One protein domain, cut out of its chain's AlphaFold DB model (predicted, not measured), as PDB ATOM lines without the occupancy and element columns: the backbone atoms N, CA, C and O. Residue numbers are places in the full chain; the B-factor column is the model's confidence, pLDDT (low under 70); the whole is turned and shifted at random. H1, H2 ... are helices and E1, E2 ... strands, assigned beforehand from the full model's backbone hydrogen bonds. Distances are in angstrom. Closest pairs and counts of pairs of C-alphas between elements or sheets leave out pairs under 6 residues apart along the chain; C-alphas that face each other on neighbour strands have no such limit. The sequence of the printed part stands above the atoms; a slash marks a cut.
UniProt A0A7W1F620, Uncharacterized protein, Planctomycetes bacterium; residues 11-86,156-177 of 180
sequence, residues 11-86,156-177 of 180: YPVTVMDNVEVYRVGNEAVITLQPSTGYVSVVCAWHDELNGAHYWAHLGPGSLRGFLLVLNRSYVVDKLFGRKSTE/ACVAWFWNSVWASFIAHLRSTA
ATOM      1  N   TYR A  11      80.553 149.070 187.487       51.69
ATOM      2  CA  TYR A  11      80.873 150.247 188.291       51.69
ATOM      3  C   TYR A  11      82.331 150.133 188.761       51.69
ATOM      4  O   TYR A  11      82.657 149.127 189.397       51.69
ATOM      5  N   PRO A  12      83.214 151.111 188.480       52.44
ATOM      6  CA  PRO A  12      84.486 151.217 189.184       52.44
ATOM      7  C   PRO A  12      84.177 151.644 190.622       52.44
ATOM      8  O   PRO A  12      83.722 152.764 190.853       52.44
ATOM      9  N   VAL A  13      84.321 150.730 191.585       57.22
ATOM     10  CA  VAL A  13      83.817 150.972 192.949       57.22
ATOM     11  C   VAL A  13      84.803 151.792 193.777       57.22
ATOM     12  O   VAL A  13      84.369 152.630 194.565       57.22
ATOM     13  N   THR A  14      86.119 151.624 193.610       56.62
ATOM     14  CA  THR A  14      87.130 152.415 194.338       56.62
ATOM     15  C   THR A  14      88.509 152.241 193.693       56.62
ATOM     16  O   THR A  14      88.860 151.120 193.336       56.62
ATOM     17  N   VAL A  15      89.289 153.325 193.567       57.19
ATOM     18  CA  VAL A  15      90.750 153.264 193.381       57.19
ATOM     19  C   VAL A  15      91.378 153.709 194.697       57.19
ATOM     20  O   VAL A  15      91.491 154.902 194.961       57.19
ATOM     21  N   MET A  16      91.712 152.756 195.560       56.94
ATOM     22  CA  MET A  16      92.512 152.994 196.765       56.94
ATOM     23  C   MET A  16      93.853 152.299 196.549       56.94
ATOM     24  O   MET A  16      93.874 151.139 196.152       56.94
ATOM     25  N   ASP A  17      94.960 153.016 196.729       64.81
ATOM     26  CA  ASP A  17      96.320 152.455 196.691       64.81
ATOM     27  C   ASP A  17      96.654 151.604 195.442       64.81
ATOM     28  O   ASP A  17      97.271 150.543 195.536       64.81
ATOM     29  N   ASN A  18      96.261 152.070 194.246       79.00
ATOM     30  CA  ASN A  18      96.421 151.356 192.964       79.00
ATOM     31  C   ASN A  18      95.692 150.000 192.888       79.00
ATOM     32  O   ASN A  18      96.097 149.122 192.127       79.00
ATOM     33  N   VAL A  19      94.620 149.814 193.655       87.75
ATOM     34  CA  VAL A  19      93.707 148.675 193.522       87.75
ATOM     35  C   VAL A  19      92.477 149.107 192.734       87.75
ATOM     36  O   VAL A  19      91.861 150.120 193.045       87.75
ATOM     37  N   GLU A  20      92.112 148.340 191.717       90.69
ATOM     38  CA  GLU A  20      90.960 148.572 190.854       90.69
ATOM     39  C   GLU A  20      89.915 147.489 191.122       90.69
ATOM     40  O   GLU A  20      90.199 146.301 190.970       90.69
ATOM     41  N   VAL A  21      88.702 147.883 191.511       91.56
ATOM     42  CA  VAL A  21      87.610 146.939 191.797       91.56
ATOM     43  C   VAL A  21      86.504 147.084 190.759       91.56
ATOM     44  O   VAL A  21      85.886 148.145 190.628       91.56
ATOM     45  N   TYR A  22      86.234 145.987 190.057       90.81
ATOM     46  CA  TYR A  22      85.222 145.862 189.020       90.81
ATOM     47  C   TYR A  22      84.105 144.959 189.502       90.81
ATOM     48  O   TYR A  22      84.302 143.770 189.742       90.81
ATOM     49  N   ARG A  23      82.899 145.505 189.594       91.12
ATOM     50  CA  ARG A  23      81.711 144.703 189.858       91.12
ATOM     51  C   ARG A  23      81.028 144.368 188.538       91.12
ATOM     52  O   ARG A  23      80.519 145.273 187.884       91.12
ATOM     53  N   VAL A  24      81.027 143.096 188.151       87.50
ATOM     54  CA  VAL A  24      80.321 142.601 186.965       87.50
ATOM     55  C   VAL A  24      78.917 142.206 187.405       87.50
ATOM     56  O   VAL A  24      78.721 141.116 187.932       87.50
ATOM     57  N   GLY A  25      77.987 143.162 187.281       83.75
ATOM     58  CA  GLY A  25      76.595 143.029 187.718       83.75
ATOM     59  C   GLY A  25      76.444 142.672 189.206       83.75
ATOM     60  O   GLY A  25      76.977 143.360 190.078       83.75
ATOM     61  N   ASN A  26      75.667 141.640 189.519       83.00
ATOM     62  CA  ASN A  26      75.554 141.071 190.872       83.00
ATOM     63  C   ASN A  26      76.286 139.733 191.014       83.00
ATOM     64  O   ASN A  26      76.235 139.117 192.074       83.00
ATOM     65  N   GLU A  27      76.941 139.294 189.948       85.12
ATOM     66  CA  GLU A  27      77.428 137.937 189.790       85.12
ATOM     67  C   GLU A  27      78.851 137.781 190.324       85.12
ATOM     68  O   GLU A  27      79.144 136.820 191.038       85.12
ATOM     69  N   ALA A  28      79.729 138.739 190.010       93.31
ATOM     70  CA  ALA A  28      81.133 138.660 190.386       93.31
ATOM     71  C   ALA A  28      81.783 140.020 190.663       93.31
ATOM     72  O   ALA A  28      81.421 141.055 190.098       93.31
ATOM     73  N   VAL A  29      82.811 139.989 191.504       94.56
ATOM     74  CA  VAL A  29      83.741 141.089 191.750       94.56
ATOM     75  C   VAL A  29      85.123 140.660 191.278       94.56
ATOM     76  O   VAL A  29      85.628 139.618 191.689       94.56
ATOM     77  N   ILE A  30      85.731 141.467 190.414       95.56
ATOM     78  CA  ILE A  30      87.099 141.291 189.932       95.56
ATOM     79  C   ILE A  30      87.943 142.428 190.491       95.56
ATOM     80  O   ILE A  30      87.634 143.599 190.277       95.56
ATOM     81  N   THR A  31      89.022 142.086 191.179       95.12
ATOM     82  CA  THR A  31      89.977 143.053 191.720       95.12
ATOM     83  C   THR A  31      91.283 142.937 190.962       95.12
ATOM     84  O   THR A  31      91.798 141.833 190.803       95.12
ATOM     85  N   LEU A  32      91.831 144.064 190.518       93.62
ATOM     86  CA  LEU A  32      93.154 144.163 189.916       93.62
ATOM     87  C   LEU A  32      94.047 145.027 190.796       93.62
ATOM     88  O   LEU A  32      93.613 146.054 191.304       93.62
ATOM     89  N   GLN A  33      95.320 144.677 190.897       92.00
ATOM     90  CA  GLN A  33      96.338 145.564 191.444       92.00
ATOM     91  C   GLN A  33      97.471 145.673 190.416       92.00
ATOM     92  O   GLN A  33      98.373 144.831 190.393       92.00
ATOM     93  N   PRO A  34      97.433 146.673 189.514       89.56
ATOM     94  CA  PRO A  34      98.380 146.771 188.405       89.56
ATOM     95  C   PRO A  34      99.850 146.850 188.818       89.56
ATOM     96  O   PRO A  34     100.701 146.386 188.068       89.56
ATOM     97  N   SER A  35     100.155 147.408 189.995       87.56
ATOM     98  CA  SER A  35     101.529 147.529 190.502       87.56
ATOM     99  C   SER A  35     102.171 146.189 190.861       87.56
ATOM    100  O   SER A  35     103.392 146.067 190.821       87.56
ATOM    101  N   THR A  36     101.359 145.198 191.222       89.25
ATOM    102  CA  THR A  36     101.808 143.870 191.645       89.25
ATOM    103  C   THR A  36     101.516 142.829 190.561       89.25
ATOM    104  O   THR A  36     102.236 141.853 190.432       89.25
ATOM    105  N   GLY A  37     100.498 143.030 189.723       92.12
ATOM    106  CA  GLY A  37     100.011 141.982 188.822       92.12
ATOM    107  C   GLY A  37      99.035 141.023 189.508       92.12
ATOM    108  O   GLY A  37      98.731 139.962 188.961       92.12
ATOM    109  N   TYR A  38      98.555 141.377 190.705       94.50
ATOM    110  CA  TYR A  38      97.547 140.610 191.424       94.50
ATOM    111  C   TYR A  38      96.171 140.777 190.781       94.50
ATOM    112  O   TYR A  38      95.751 141.885 190.435       94.50
ATOM    113  N   VAL A  39      95.467 139.657 190.657       96.44
ATOM    114  CA  VAL A  39      94.091 139.579 190.184       96.44
ATOM    115  C   VAL A  39      93.330 138.620 191.080       96.44
ATOM    116  O   VAL A  39      93.794 137.507 191.318       96.44
ATOM    117  N   SER A  40      92.142 139.010 191.524       96.81
ATOM    118  CA  SER A  40      91.216 138.099 192.195       96.81
ATOM    119  C   SER A  40      89.817 138.189 191.624       96.81
ATOM    120  O   SER A  40      89.380 139.252 191.189       96.81
ATOM    121  N   VAL A  41      89.109 137.073 191.682       96.62
ATOM    122  CA  VAL A  41      87.710 136.928 191.310       96.62
ATOM    123  C   VAL A  41      86.967 136.380 192.517       96.62
ATOM    124  O   VAL A  41      87.393 135.397 193.120       96.62
ATOM    125  N   VAL A  42      85.858 137.026 192.856       95.25
ATOM    126  CA  VAL A  42      84.895 136.542 193.842       95.25
ATOM    127  C   VAL A  42      83.535 136.461 193.162       95.25
ATOM    128  O   VAL A  42      82.995 137.480 192.738       95.25
ATOM    129  N   CYS A  43      82.996 135.257 193.042       92.31
ATOM    130  CA  CYS A  43      81.696 134.939 192.479       92.31
ATOM    131  C   CYS A  43      80.747 134.494 193.598       92.31
ATOM    132  O   CYS A  43      81.001 133.515 194.291       92.31
ATOM    133  N   ALA A  44      79.623 135.190 193.765       87.38
ATOM    134  CA  ALA A  44      78.708 134.932 194.883       87.38
ATOM    135  C   ALA A  44      77.911 133.620 194.745       87.38
ATOM    136  O   ALA A  44      77.335 133.146 195.720       87.38
ATOM    137  N   TRP A  45      77.813 133.077 193.530       85.75
ATOM    138  CA  TRP A  45      76.963 131.919 193.219       85.75
ATOM    139  C   TRP A  45      77.739 130.625 192.965       85.75
ATOM    140  O   TRP A  45      77.127 129.568 192.869       85.75
ATOM    141  N   HIS A  46      79.065 130.712 192.837       88.31
ATOM    142  CA  HIS A  46      79.934 129.599 192.463       88.31
ATOM    143  C   HIS A  46      81.246 129.715 193.231       88.31
ATOM    144  O   HIS A  46      82.164 130.411 192.790       88.31
ATOM    145  N   ASP A  47      81.329 129.044 194.379       89.00
ATOM    146  CA  ASP A  47      82.512 129.090 195.243       89.00
ATOM    147  C   ASP A  47      83.759 128.543 194.540       89.00
ATOM    148  O   ASP A  47      84.867 129.028 194.760       89.00
ATOM    149  N   GLU A  48      83.582 127.590 193.624       87.81
ATOM    150  CA  GLU A  48      84.639 127.041 192.775       87.81
ATOM    151  C   GLU A  48      85.242 128.059 191.791       87.81
ATOM    152  O   GLU A  48      86.299 127.805 191.212       87.81
ATOM    153  N   LEU A  49      84.587 129.211 191.609       92.38
ATOM    154  CA  LEU A  49      85.059 130.341 190.808       92.38
ATOM    155  C   LEU A  49      85.578 131.499 191.677       92.38
ATOM    156  O   LEU A  49      85.752 132.616 191.184       92.38
ATOM    157  N   ASN A  50      85.838 131.248 192.961       94.12
ATOM    158  CA  ASN A  50      86.576 132.162 193.823       94.12
ATOM    159  C   ASN A  50      88.065 131.847 193.721       94.12
ATOM    160  O   ASN A  50      88.504 130.740 194.022       94.12
ATOM    161  N   GLY A  51      88.853 132.824 193.284       95.12
ATOM    162  CA  GLY A  51      90.239 132.574 192.920       95.12
ATOM    163  C   GLY A  51      91.088 133.829 192.895       95.12
ATOM    164  O   GLY A  51      90.585 134.933 192.694       95.12
ATOM    165  N   ALA A  52      92.392 133.664 193.086       96.06
ATOM    166  CA  ALA A  52      93.344 134.755 192.981       96.06
ATOM    167  C   ALA A  52      94.673 134.270 192.411       96.06
ATOM    168  O   ALA A  52      95.136 133.171 192.716       96.06
ATOM    169  N   HIS A  53      95.300 135.112 191.595       96.56
ATOM    170  CA  HIS A  53      96.606 134.839 191.024       96.56
ATOM    171  C   HIS A  53      97.463 136.099 190.955       96.56
ATOM    172  O   HIS A  53      96.965 137.211 190.799       96.56
ATOM    173  N   TYR A  54      98.775 135.899 191.043       94.25
ATOM    174  CA  TYR A  54      99.781 136.941 190.896       94.25
ATOM    175  C   TYR A  54     100.610 136.672 189.642       94.25
ATOM    176  O   TYR A  54     101.362 135.697 189.583       94.25
ATOM    177  N   TRP A  55     100.494 137.540 188.640       92.62
ATOM    178  CA  TRP A  55     101.314 137.459 187.434       92.62
ATOM    179  C   TRP A  55     102.537 138.370 187.543       92.62
ATOM    180  O   TRP A  55     102.478 139.553 187.229       92.62
ATOM    181  N   ALA A  56     103.671 137.782 187.936       85.75
ATOM    182  CA  ALA A  56     104.952 138.483 188.080       85.75
ATOM    183  C   ALA A  56     105.572 138.932 186.742       85.75
ATOM    184  O   ALA A  56     106.337 139.891 186.683       85.75
ATOM    185  N   HIS A  57     105.288 138.193 185.668       82.56
ATOM    186  CA  HIS A  57     105.937 138.343 184.367       82.56
ATOM    187  C   HIS A  57     104.910 138.757 183.313       82.56
ATOM    188  O   HIS A  57     104.443 137.940 182.524       82.56
ATOM    189  N   LEU A  58     104.556 140.043 183.318       82.38
ATOM    190  CA  LEU A  58     103.576 140.649 182.404       82.38
ATOM    191  C   LEU A  58     104.194 141.082 181.058       82.38
ATOM    192  O   LEU A  58     103.486 141.531 180.157       82.38
ATOM    193  N   GLY A  59     105.519 140.955 180.917       76.25
ATOM    194  CA  GLY A  59     106.285 141.546 179.818       76.25
ATOM    195  C   GLY A  59     106.469 143.063 179.992       76.25
ATOM    196  O   GLY A  59     106.289 143.573 181.095       76.25
ATOM    197  N   PRO A  60     106.821 143.805 178.925       68.44
ATOM    198  CA  PRO A  60     106.965 145.264 178.977       68.44
ATOM    199  C   PRO A  60     105.622 146.021 179.056       68.44
ATOM    200  O   PRO A  60     105.608 147.248 179.006       68.44
ATOM    201  N   GLY A  61     104.490 145.312 179.119       79.94
ATOM    202  CA  GLY A  61     103.146 145.888 179.092       79.94
ATOM    203  C   GLY A  61     102.536 146.136 180.475       79.94
ATOM    204  O   GLY A  61     103.084 145.766 181.509       79.94
ATOM    205  N   SER A  62     101.349 146.747 180.485       89.06
ATOM    206  CA  SER A  62     100.527 146.891 181.692       89.06
ATOM    207  C   SER A  62      99.744 145.610 181.995       89.06
ATOM    208  O   SER A  62      99.429 144.841 181.084       89.06
ATOM    209  N   LEU A  63      99.338 145.409 183.258       91.19
ATOM    210  CA  LEU A  63      98.460 144.293 183.647       91.19
ATOM    211  C   LEU A  63      97.186 144.247 182.792       91.19
ATOM    212  O   LEU A  63      96.799 143.184 182.317       91.19
ATOM    213  N   ARG A  64      96.562 145.402 182.531       90.62
ATOM    214  CA  ARG A  64      95.377 145.481 181.665       90.62
ATOM    215  C   ARG A  64      95.678 144.972 180.255       90.62
ATOM    216  O   ARG A  64      94.933 144.140 179.753       90.62
ATOM    217  N   GLY A  65      96.777 145.421 179.644       90.69
ATOM    218  CA  GLY A  65      97.195 144.961 178.316       90.69
ATOM    219  C   GLY A  65      97.475 143.457 178.275       90.69
ATOM    220  O   GLY A  65      97.043 142.778 177.347       90.69
ATOM    221  N   PHE A  66      98.115 142.927 179.318       92.88
ATOM    222  CA  PHE A  66      98.352 141.494 179.474       92.88
ATOM    223  C   PHE A  66      97.042 140.693 179.534       92.88
ATOM    224  O   PHE A  66      96.880 139.727 178.795       92.88
ATOM    225  N   LEU A  67      96.064 141.121 180.339       93.56
ATOM    226  CA  LEU A  67      94.772 140.431 180.466       93.56
ATOM    227  C   LEU A  67      93.978 140.379 179.150       93.56
ATOM    228  O   LEU A  67      93.246 139.418 178.920       93.56
ATOM    229  N   LEU A  68      94.137 141.373 178.268       93.19
ATOM    230  CA  LEU A  68      93.440 141.428 176.977       93.19
ATOM    231  C   LEU A  68      93.884 140.352 175.976       93.19
ATOM    232  O   LEU A  68      93.133 140.073 175.037       93.19
ATOM    233  N   VAL A  69      95.080 139.781 176.156       92.38
ATOM    234  CA  VAL A  69      95.670 138.785 175.242       92.38
ATOM    235  C   VAL A  69      95.661 137.364 175.806       92.38
ATOM    236  O   VAL A  69      96.048 136.426 175.108       92.38
ATOM    237  N   LEU A  70      95.225 137.177 177.055       93.12
ATOM    238  CA  LEU A  70      95.171 135.853 177.663       93.12
ATOM    239  C   LEU A  70      94.089 134.976 177.032       93.12
ATOM    240  O   LEU A  70      92.981 135.417 176.725       93.12
ATOM    241  N   ASN A  71      94.407 133.691 176.899       93.31
ATOM    242  CA  ASN A  71      93.451 132.681 176.468       93.31
ATOM    243  C   ASN A  71      92.671 132.089 177.657       93.31
ATOM    244  O   ASN A  71      93.095 132.172 178.813       93.31
ATOM    245  N   ARG A  72      91.535 131.457 177.340       92.69
ATOM    246  CA  ARG A  72      90.603 130.869 178.313       92.69
ATOM    247  C   ARG A  72      91.255 129.882 179.262       92.69
ATOM    248  O   ARG A  72      91.148 130.056 180.473       92.69
ATOM    249  N   SER A  73      91.891 128.848 178.719       91.00
ATOM    250  CA  SER A  73      92.426 127.751 179.528       91.00
ATOM    251  C   SER A  73      93.475 128.260 180.507       91.00
ATOM    252  O   SER A  73      93.455 127.877 181.670       91.00
ATOM    253  N   TYR A  74      94.324 129.194 180.081       92.62
ATOM    254  CA  TYR A  74      95.341 129.779 180.941       92.62
ATOM    255  C   TYR A  74      94.750 130.587 182.103       92.62
ATOM    256  O   TYR A  74      95.174 130.411 183.241       92.62
ATOM    257  N   VAL A  75      93.763 131.453 181.848       93.56
ATOM    258  CA  VAL A  75      93.118 132.253 182.908       93.56
ATOM    259  C   VAL A  75      92.420 131.355 183.922       93.56
ATOM    260  O   VAL A  75      92.614 131.517 185.125       93.56
ATOM    261  N   VAL A  76      91.626 130.407 183.425       92.94
ATOM    262  CA  VAL A  76      90.832 129.491 184.247       92.94
ATOM    263  C   VAL A  76      91.743 128.622 185.120       92.94
ATOM    264  O   VAL A  76      91.527 128.542 186.328       92.94
ATOM    265  N   ASP A  77      92.812 128.058 184.547       92.19
ATOM    266  CA  ASP A  77      93.789 127.245 185.285       92.19
ATOM    267  C   ASP A  77      94.522 128.072 186.356       92.19
ATOM    268  O   ASP A  77      94.702 127.627 187.486       92.19
ATOM    269  N   LYS A  78      94.898 129.319 186.049       94.19
ATOM    270  CA  LYS A  78      95.635 130.172 186.994       94.19
ATOM    271  C   LYS A  78      94.790 130.727 188.133       94.19
ATOM    272  O   LYS A  78      95.312 130.829 189.243       94.19
ATOM    273  N   LEU A  79      93.542 131.113 187.871       94.38
ATOM    274  CA  LEU A  79      92.673 131.709 188.887       94.38
ATOM    275  C   LEU A  79      92.006 130.655 189.767       94.38
ATOM    276  O   LEU A  79      91.954 130.840 190.979       94.38
ATOM    277  N   PHE A  80      91.503 129.574 189.173       93.44
ATOM    278  CA  PHE A  80      90.625 128.625 189.866       93.44
ATOM    279  C   PHE A  80      91.272 127.250 190.063       93.44
ATOM    280  O   PHE A  80      90.909 126.525 190.988       93.44
ATOM    281  N   GLY A  81      92.250 126.897 189.222       87.62
ATOM    282  CA  GLY A  81      92.887 125.582 189.198       87.62
ATOM    283  C   GLY A  81      92.020 124.510 188.532       87.62
ATOM    284  O   GLY A  81      90.809 124.453 188.735       87.62
ATOM    285  N   ARG A  82      92.652 123.596 187.778       75.38
ATOM    286  CA  ARG A  82      91.943 122.549 187.000       75.38
ATOM    287  C   ARG A  82      90.934 121.727 187.795       75.38
ATOM    288  O   ARG A  82      89.846 121.446 187.305       75.38
ATOM    289  N   LYS A  83      91.274 121.351 189.032       74.50
ATOM    290  CA  LYS A  83      90.403 120.513 189.878       74.50
ATOM    291  C   LYS A  83      89.070 121.188 190.210       74.50
ATOM    292  O   LYS A  83      88.083 120.507 190.460       74.50
ATOM    293  N   SER A  84      89.048 122.516 190.228       76.94
ATOM    294  CA  SER A  84      87.861 123.304 190.559       76.94
ATOM    295  C   SER A  84      86.955 123.483 189.341       76.94
ATOM    296  O   SER A  84      85.746 123.651 189.497       76.94
ATOM    297  N   THR A  85      87.527 123.404 188.135       83.62
ATOM    298  CA  THR A  85      86.901 123.832 186.876       83.62
ATOM    299  C   THR A  85      86.445 122.679 185.993       83.62
ATOM    300  O   THR A  85      85.604 122.879 185.119       83.62
ATOM    301  N   GLU A  86      86.974 121.484 186.228       89.69
ATOM    302  CA  GLU A  86      86.604 120.269 185.512       89.69
ATOM    303  C   GLU A  86      85.726 119.360 186.383       89.69
ATOM    304  O   GLU A  86      85.839 119.331 187.611       89.69
ATOM    305  N   ALA A 156      79.745 123.666 183.729       91.31
ATOM    306  CA  ALA A 156      78.887 124.671 183.100       91.31
ATOM    307  C   ALA A 156      79.116 126.093 183.658       91.31
ATOM    308  O   ALA A 156      79.066 127.070 182.905       91.31
ATOM    309  N   CYS A 157      79.437 126.214 184.951       91.50
ATOM    310  CA  CYS A 157      79.753 127.491 185.592       91.50
ATOM    311  C   CYS A 157      81.004 128.160 184.998       91.50
ATOM    312  O   CYS A 157      81.017 129.375 184.812       91.50
ATOM    313  N   VAL A 158      82.022 127.393 184.598       92.56
ATOM    314  CA  VAL A 158      83.241 127.922 183.963       92.56
ATOM    315  C   VAL A 158      82.925 128.501 182.588       92.56
ATOM    316  O   VAL A 158      83.405 129.581 182.236       92.56
ATOM    317  N   ALA A 159      82.090 127.806 181.809       91.38
ATOM    318  CA  ALA A 159      81.633 128.302 180.514       91.38
ATOM    319  C   ALA A 159      80.814 129.594 180.670       91.38
ATOM    320  O   ALA A 159      81.049 130.564 179.945       91.38
ATOM    321  N   TRP A 160      79.901 129.642 181.645       92.75
ATOM    322  CA  TRP A 160      79.137 130.847 181.970       92.75
ATOM    323  C   TRP A 160      80.043 132.015 182.379       92.75
ATOM    324  O   TRP A 160      79.907 133.109 181.821       92.75
ATOM    325  N   PHE A 161      80.990 131.783 183.292       93.81
ATOM    326  CA  PHE A 161      81.937 132.795 183.752       93.81
ATOM    327  C   PHE A 161      82.725 133.376 182.586       93.81
ATOM    328  O   PHE A 161      82.780 134.593 182.421       93.81
ATOM    329  N   TRP A 162      83.288 132.516 181.736       94.00
ATOM    330  CA  TRP A 162      84.090 132.968 180.607       94.00
ATOM    331  C   TRP A 162      83.271 133.799 179.614       94.00
ATOM    332  O   TRP A 162      83.676 134.896 179.225       94.00
ATOM    333  N   ASN A 163      82.097 133.296 179.232       93.69
ATOM    334  CA  ASN A 163      81.278 133.904 178.187       93.69
ATOM    335  C   ASN A 163      80.523 135.154 178.655       93.69
ATOM    336  O   ASN A 163      80.175 135.989 177.825       93.69
ATOM    337  N   SER A 164      80.273 135.287 179.958       92.31
ATOM    338  CA  SER A 164      79.450 136.371 180.508       92.31
ATOM    339  C   SER A 164      80.288 137.327 181.345       92.31
ATOM    340  O   SER A 164      80.408 138.505 181.009       92.31
ATOM    341  N   VAL A 165      80.909 136.826 182.414       93.81
ATOM    342  CA  VAL A 165      81.614 137.660 183.394       93.81
ATOM    343  C   VAL A 165      82.928 138.173 182.812       93.81
ATOM    344  O   VAL A 165      83.136 139.384 182.709       93.81
ATOM    345  N   TRP A 166      83.794 137.257 182.370       94.75
ATOM    346  CA  TRP A 166      85.106 137.599 181.830       94.75
ATOM    347  C   TRP A 166      84.986 138.395 180.531       94.75
ATOM    348  O   TRP A 166      85.633 139.427 180.382       94.75
ATOM    349  N   ALA A 167      84.105 137.980 179.616       94.06
ATOM    350  CA  ALA A 167      83.841 138.719 178.384       94.06
ATOM    351  C   ALA A 167      83.412 140.177 178.642       94.06
ATOM    352  O   ALA A 167      83.954 141.089 178.012       94.06
ATOM    353  N   SER A 168      82.497 140.415 179.593       93.62
ATOM    354  CA  SER A 168      82.056 141.774 179.951       93.62
ATOM    355  C   SER A 168      83.197 142.609 180.528       93.62
ATOM    356  O   SER A 168      83.391 143.764 180.145       93.62
ATOM    357  N   PHE A 169      83.988 142.008 181.414       94.00
ATOM    358  CA  PHE A 169      85.160 142.650 181.998       94.00
ATOM    359  C   PHE A 169      86.200 143.031 180.930       94.00
ATOM    360  O   PHE A 169      86.634 144.182 180.869       94.00
ATOM    361  N   ILE A 170      86.539 142.111 180.023       94.44
ATOM    362  CA  ILE A 170      87.477 142.361 178.922       94.44
ATOM    363  C   ILE A 170      86.950 143.439 177.966       94.44
ATOM    364  O   ILE A 170      87.717 144.302 177.536       94.44
ATOM    365  N   ALA A 171      85.653 143.439 177.648       92.56
ATOM    366  CA  ALA A 171      85.041 144.484 176.827       92.56
ATOM    367  C   ALA A 171      85.204 145.875 177.463       92.56
ATOM    368  O   ALA A 171      85.556 146.839 176.778       92.56
ATOM    369  N   HIS A 172      85.040 145.974 178.781       90.62
ATOM    370  CA  HIS A 172      85.265 147.216 179.507       90.62
ATOM    371  C   HIS A 172      86.732 147.648 179.532       90.62
ATOM    372  O   HIS A 172      87.023 148.815 179.260       90.62
ATOM    373  N   LEU A 173      87.666 146.721 179.771       91.25
ATOM    374  CA  LEU A 173      89.095 147.025 179.672       91.25
ATOM    375  C   LEU A 173      89.461 147.574 178.287       91.25
ATOM    376  O   LEU A 173      90.201 148.547 178.199       91.25
ATOM    377  N   ARG A 174      88.893 147.019 177.208       91.12
ATOM    378  CA  ARG A 174      89.097 147.545 175.848       91.12
ATOM    379  C   ARG A 174      88.520 148.947 175.668       91.12
ATOM    380  O   ARG A 174      89.167 149.777 175.048       91.12
ATOM    381  N   SER A 175      87.340 149.224 176.224       89.31
ATOM    382  CA  SER A 175      86.707 150.550 176.115       89.31
ATOM    383  C   SER A 175      87.446 151.655 176.875       89.31
ATOM    384  O   SER A 175      87.297 152.830 176.555       89.31
ATOM    385  N   THR A 176      88.235 151.278 177.883       83.50
ATOM    386  CA  THR A 176      88.994 152.202 178.740       83.50
ATOM    387  C   THR A 176      90.480 152.244 178.396       83.50
ATOM    388  O   THR A 176      91.218 153.053 178.958       83.50
ATOM    389  N   ALA A 177      90.936 151.389 177.478       74.44
ATOM    390  CA  ALA A 177      92.292 151.432 176.969       74.44
ATOM    391  C   ALA A 177      92.459 152.702 176.122       74.44
ATOM    392  O   ALA A 177      91.885 152.822 175.041       74.44
TER     393      ALA A 177
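What this domain is: This is residues 11 to 86 and 156 to 177 of the 180 residues of an uncharacterized protein of Planctomycetes bacterium (UniProt A0A7W1F620). Picture one twisted sheet of five strands, a wall with the long helix H4 slanting over one face and the opposite face bare of named helices. H2 stands up from the sheet at E5, on the same face as H4; short H1 touches H4 and only grazes the sheet, and tiny H3, not on the sheet, makes a corner with H2. The 98 printed residues run E1 E2 E3 E4 E5 H1 H2 H3 H4, five named strands and then four named helices, class mixed; the antiparallel sheet has the order E1 - E2 - E3 - E4 - E5. The whole is compact, with a radius of gyration of the C-alphas of 12.7 A and spans of 33 by 27 by 22 A.

Where its parts are: Find C-alpha 11 at (80.873, 150.247, 188.291); there E1 begins, residues 11 to 16, 14.7 A long. Next come E2, residues 19 to 24, 16.1 A; E3, residues 28 to 33, 16.7 A; E4, residues 38 to 43, 16.9 A; and E5, residues 51 to 54, 10.7 A. H1 holds residues 63 to 69, 10.4 A; H2 residues 72 to 80, 11.8 A; H3 residues 82 to 85, 5.2 A. H4, residues 156 to 176, runs 29.6 A to C-alpha 176 at (88.994, 152.202, 178.740).

How they stand to each other: Begin with the meander E1 E2 E3 E4 E5, each strand the antiparallel neighbour of the one before; each successive pair is a hairpin. Look for N 13 and O 21 at 3.2 A between E1 and E2, N 22 and O 30 at 2.8 A between E2 and E3, N 31 and O 40 at 2.9 A between E3 and E4, and N 53 and O 39 at 2.8 A between E4 and E5. H2 and H4 on one face make two layers, helices over a sheet. H4 has a height over the sheet of 9.9 A and runs slantwise, at 55 degrees to E2 on the local plane; C-alphas 24 and 165 are the closest to E2, 6.2 A. H2 stands up over E5, with C-alphas 51 and 79 closest, 4.8 A. H1 only grazes the sheet, and touches residues 170 to 174 of H4 at a steep tilt of 61 degrees, C-alphas 68 and 170 closest, 6.3 A. H2 and H3 only just touch, only at the corner, with C-alphas 76 and 85 closest, 7.4 A. Every O i to N i+4 pair is within hydrogen-bond range in H2, 2 of 3 in H1 and 15 of 17 in H4; H3 is too short for one.

The domain as a whole: The C-alphas of Trp 45 and Pro 60, the two farthest apart, are 35.8 A apart. Residues 87 to 155 are not printed; C-alphas 86 and 156 are 9.2 A apart across the cut. Of the links printed whole, none is long. Residues 11 to 17 and 60 have pLDDT under 70 in this model.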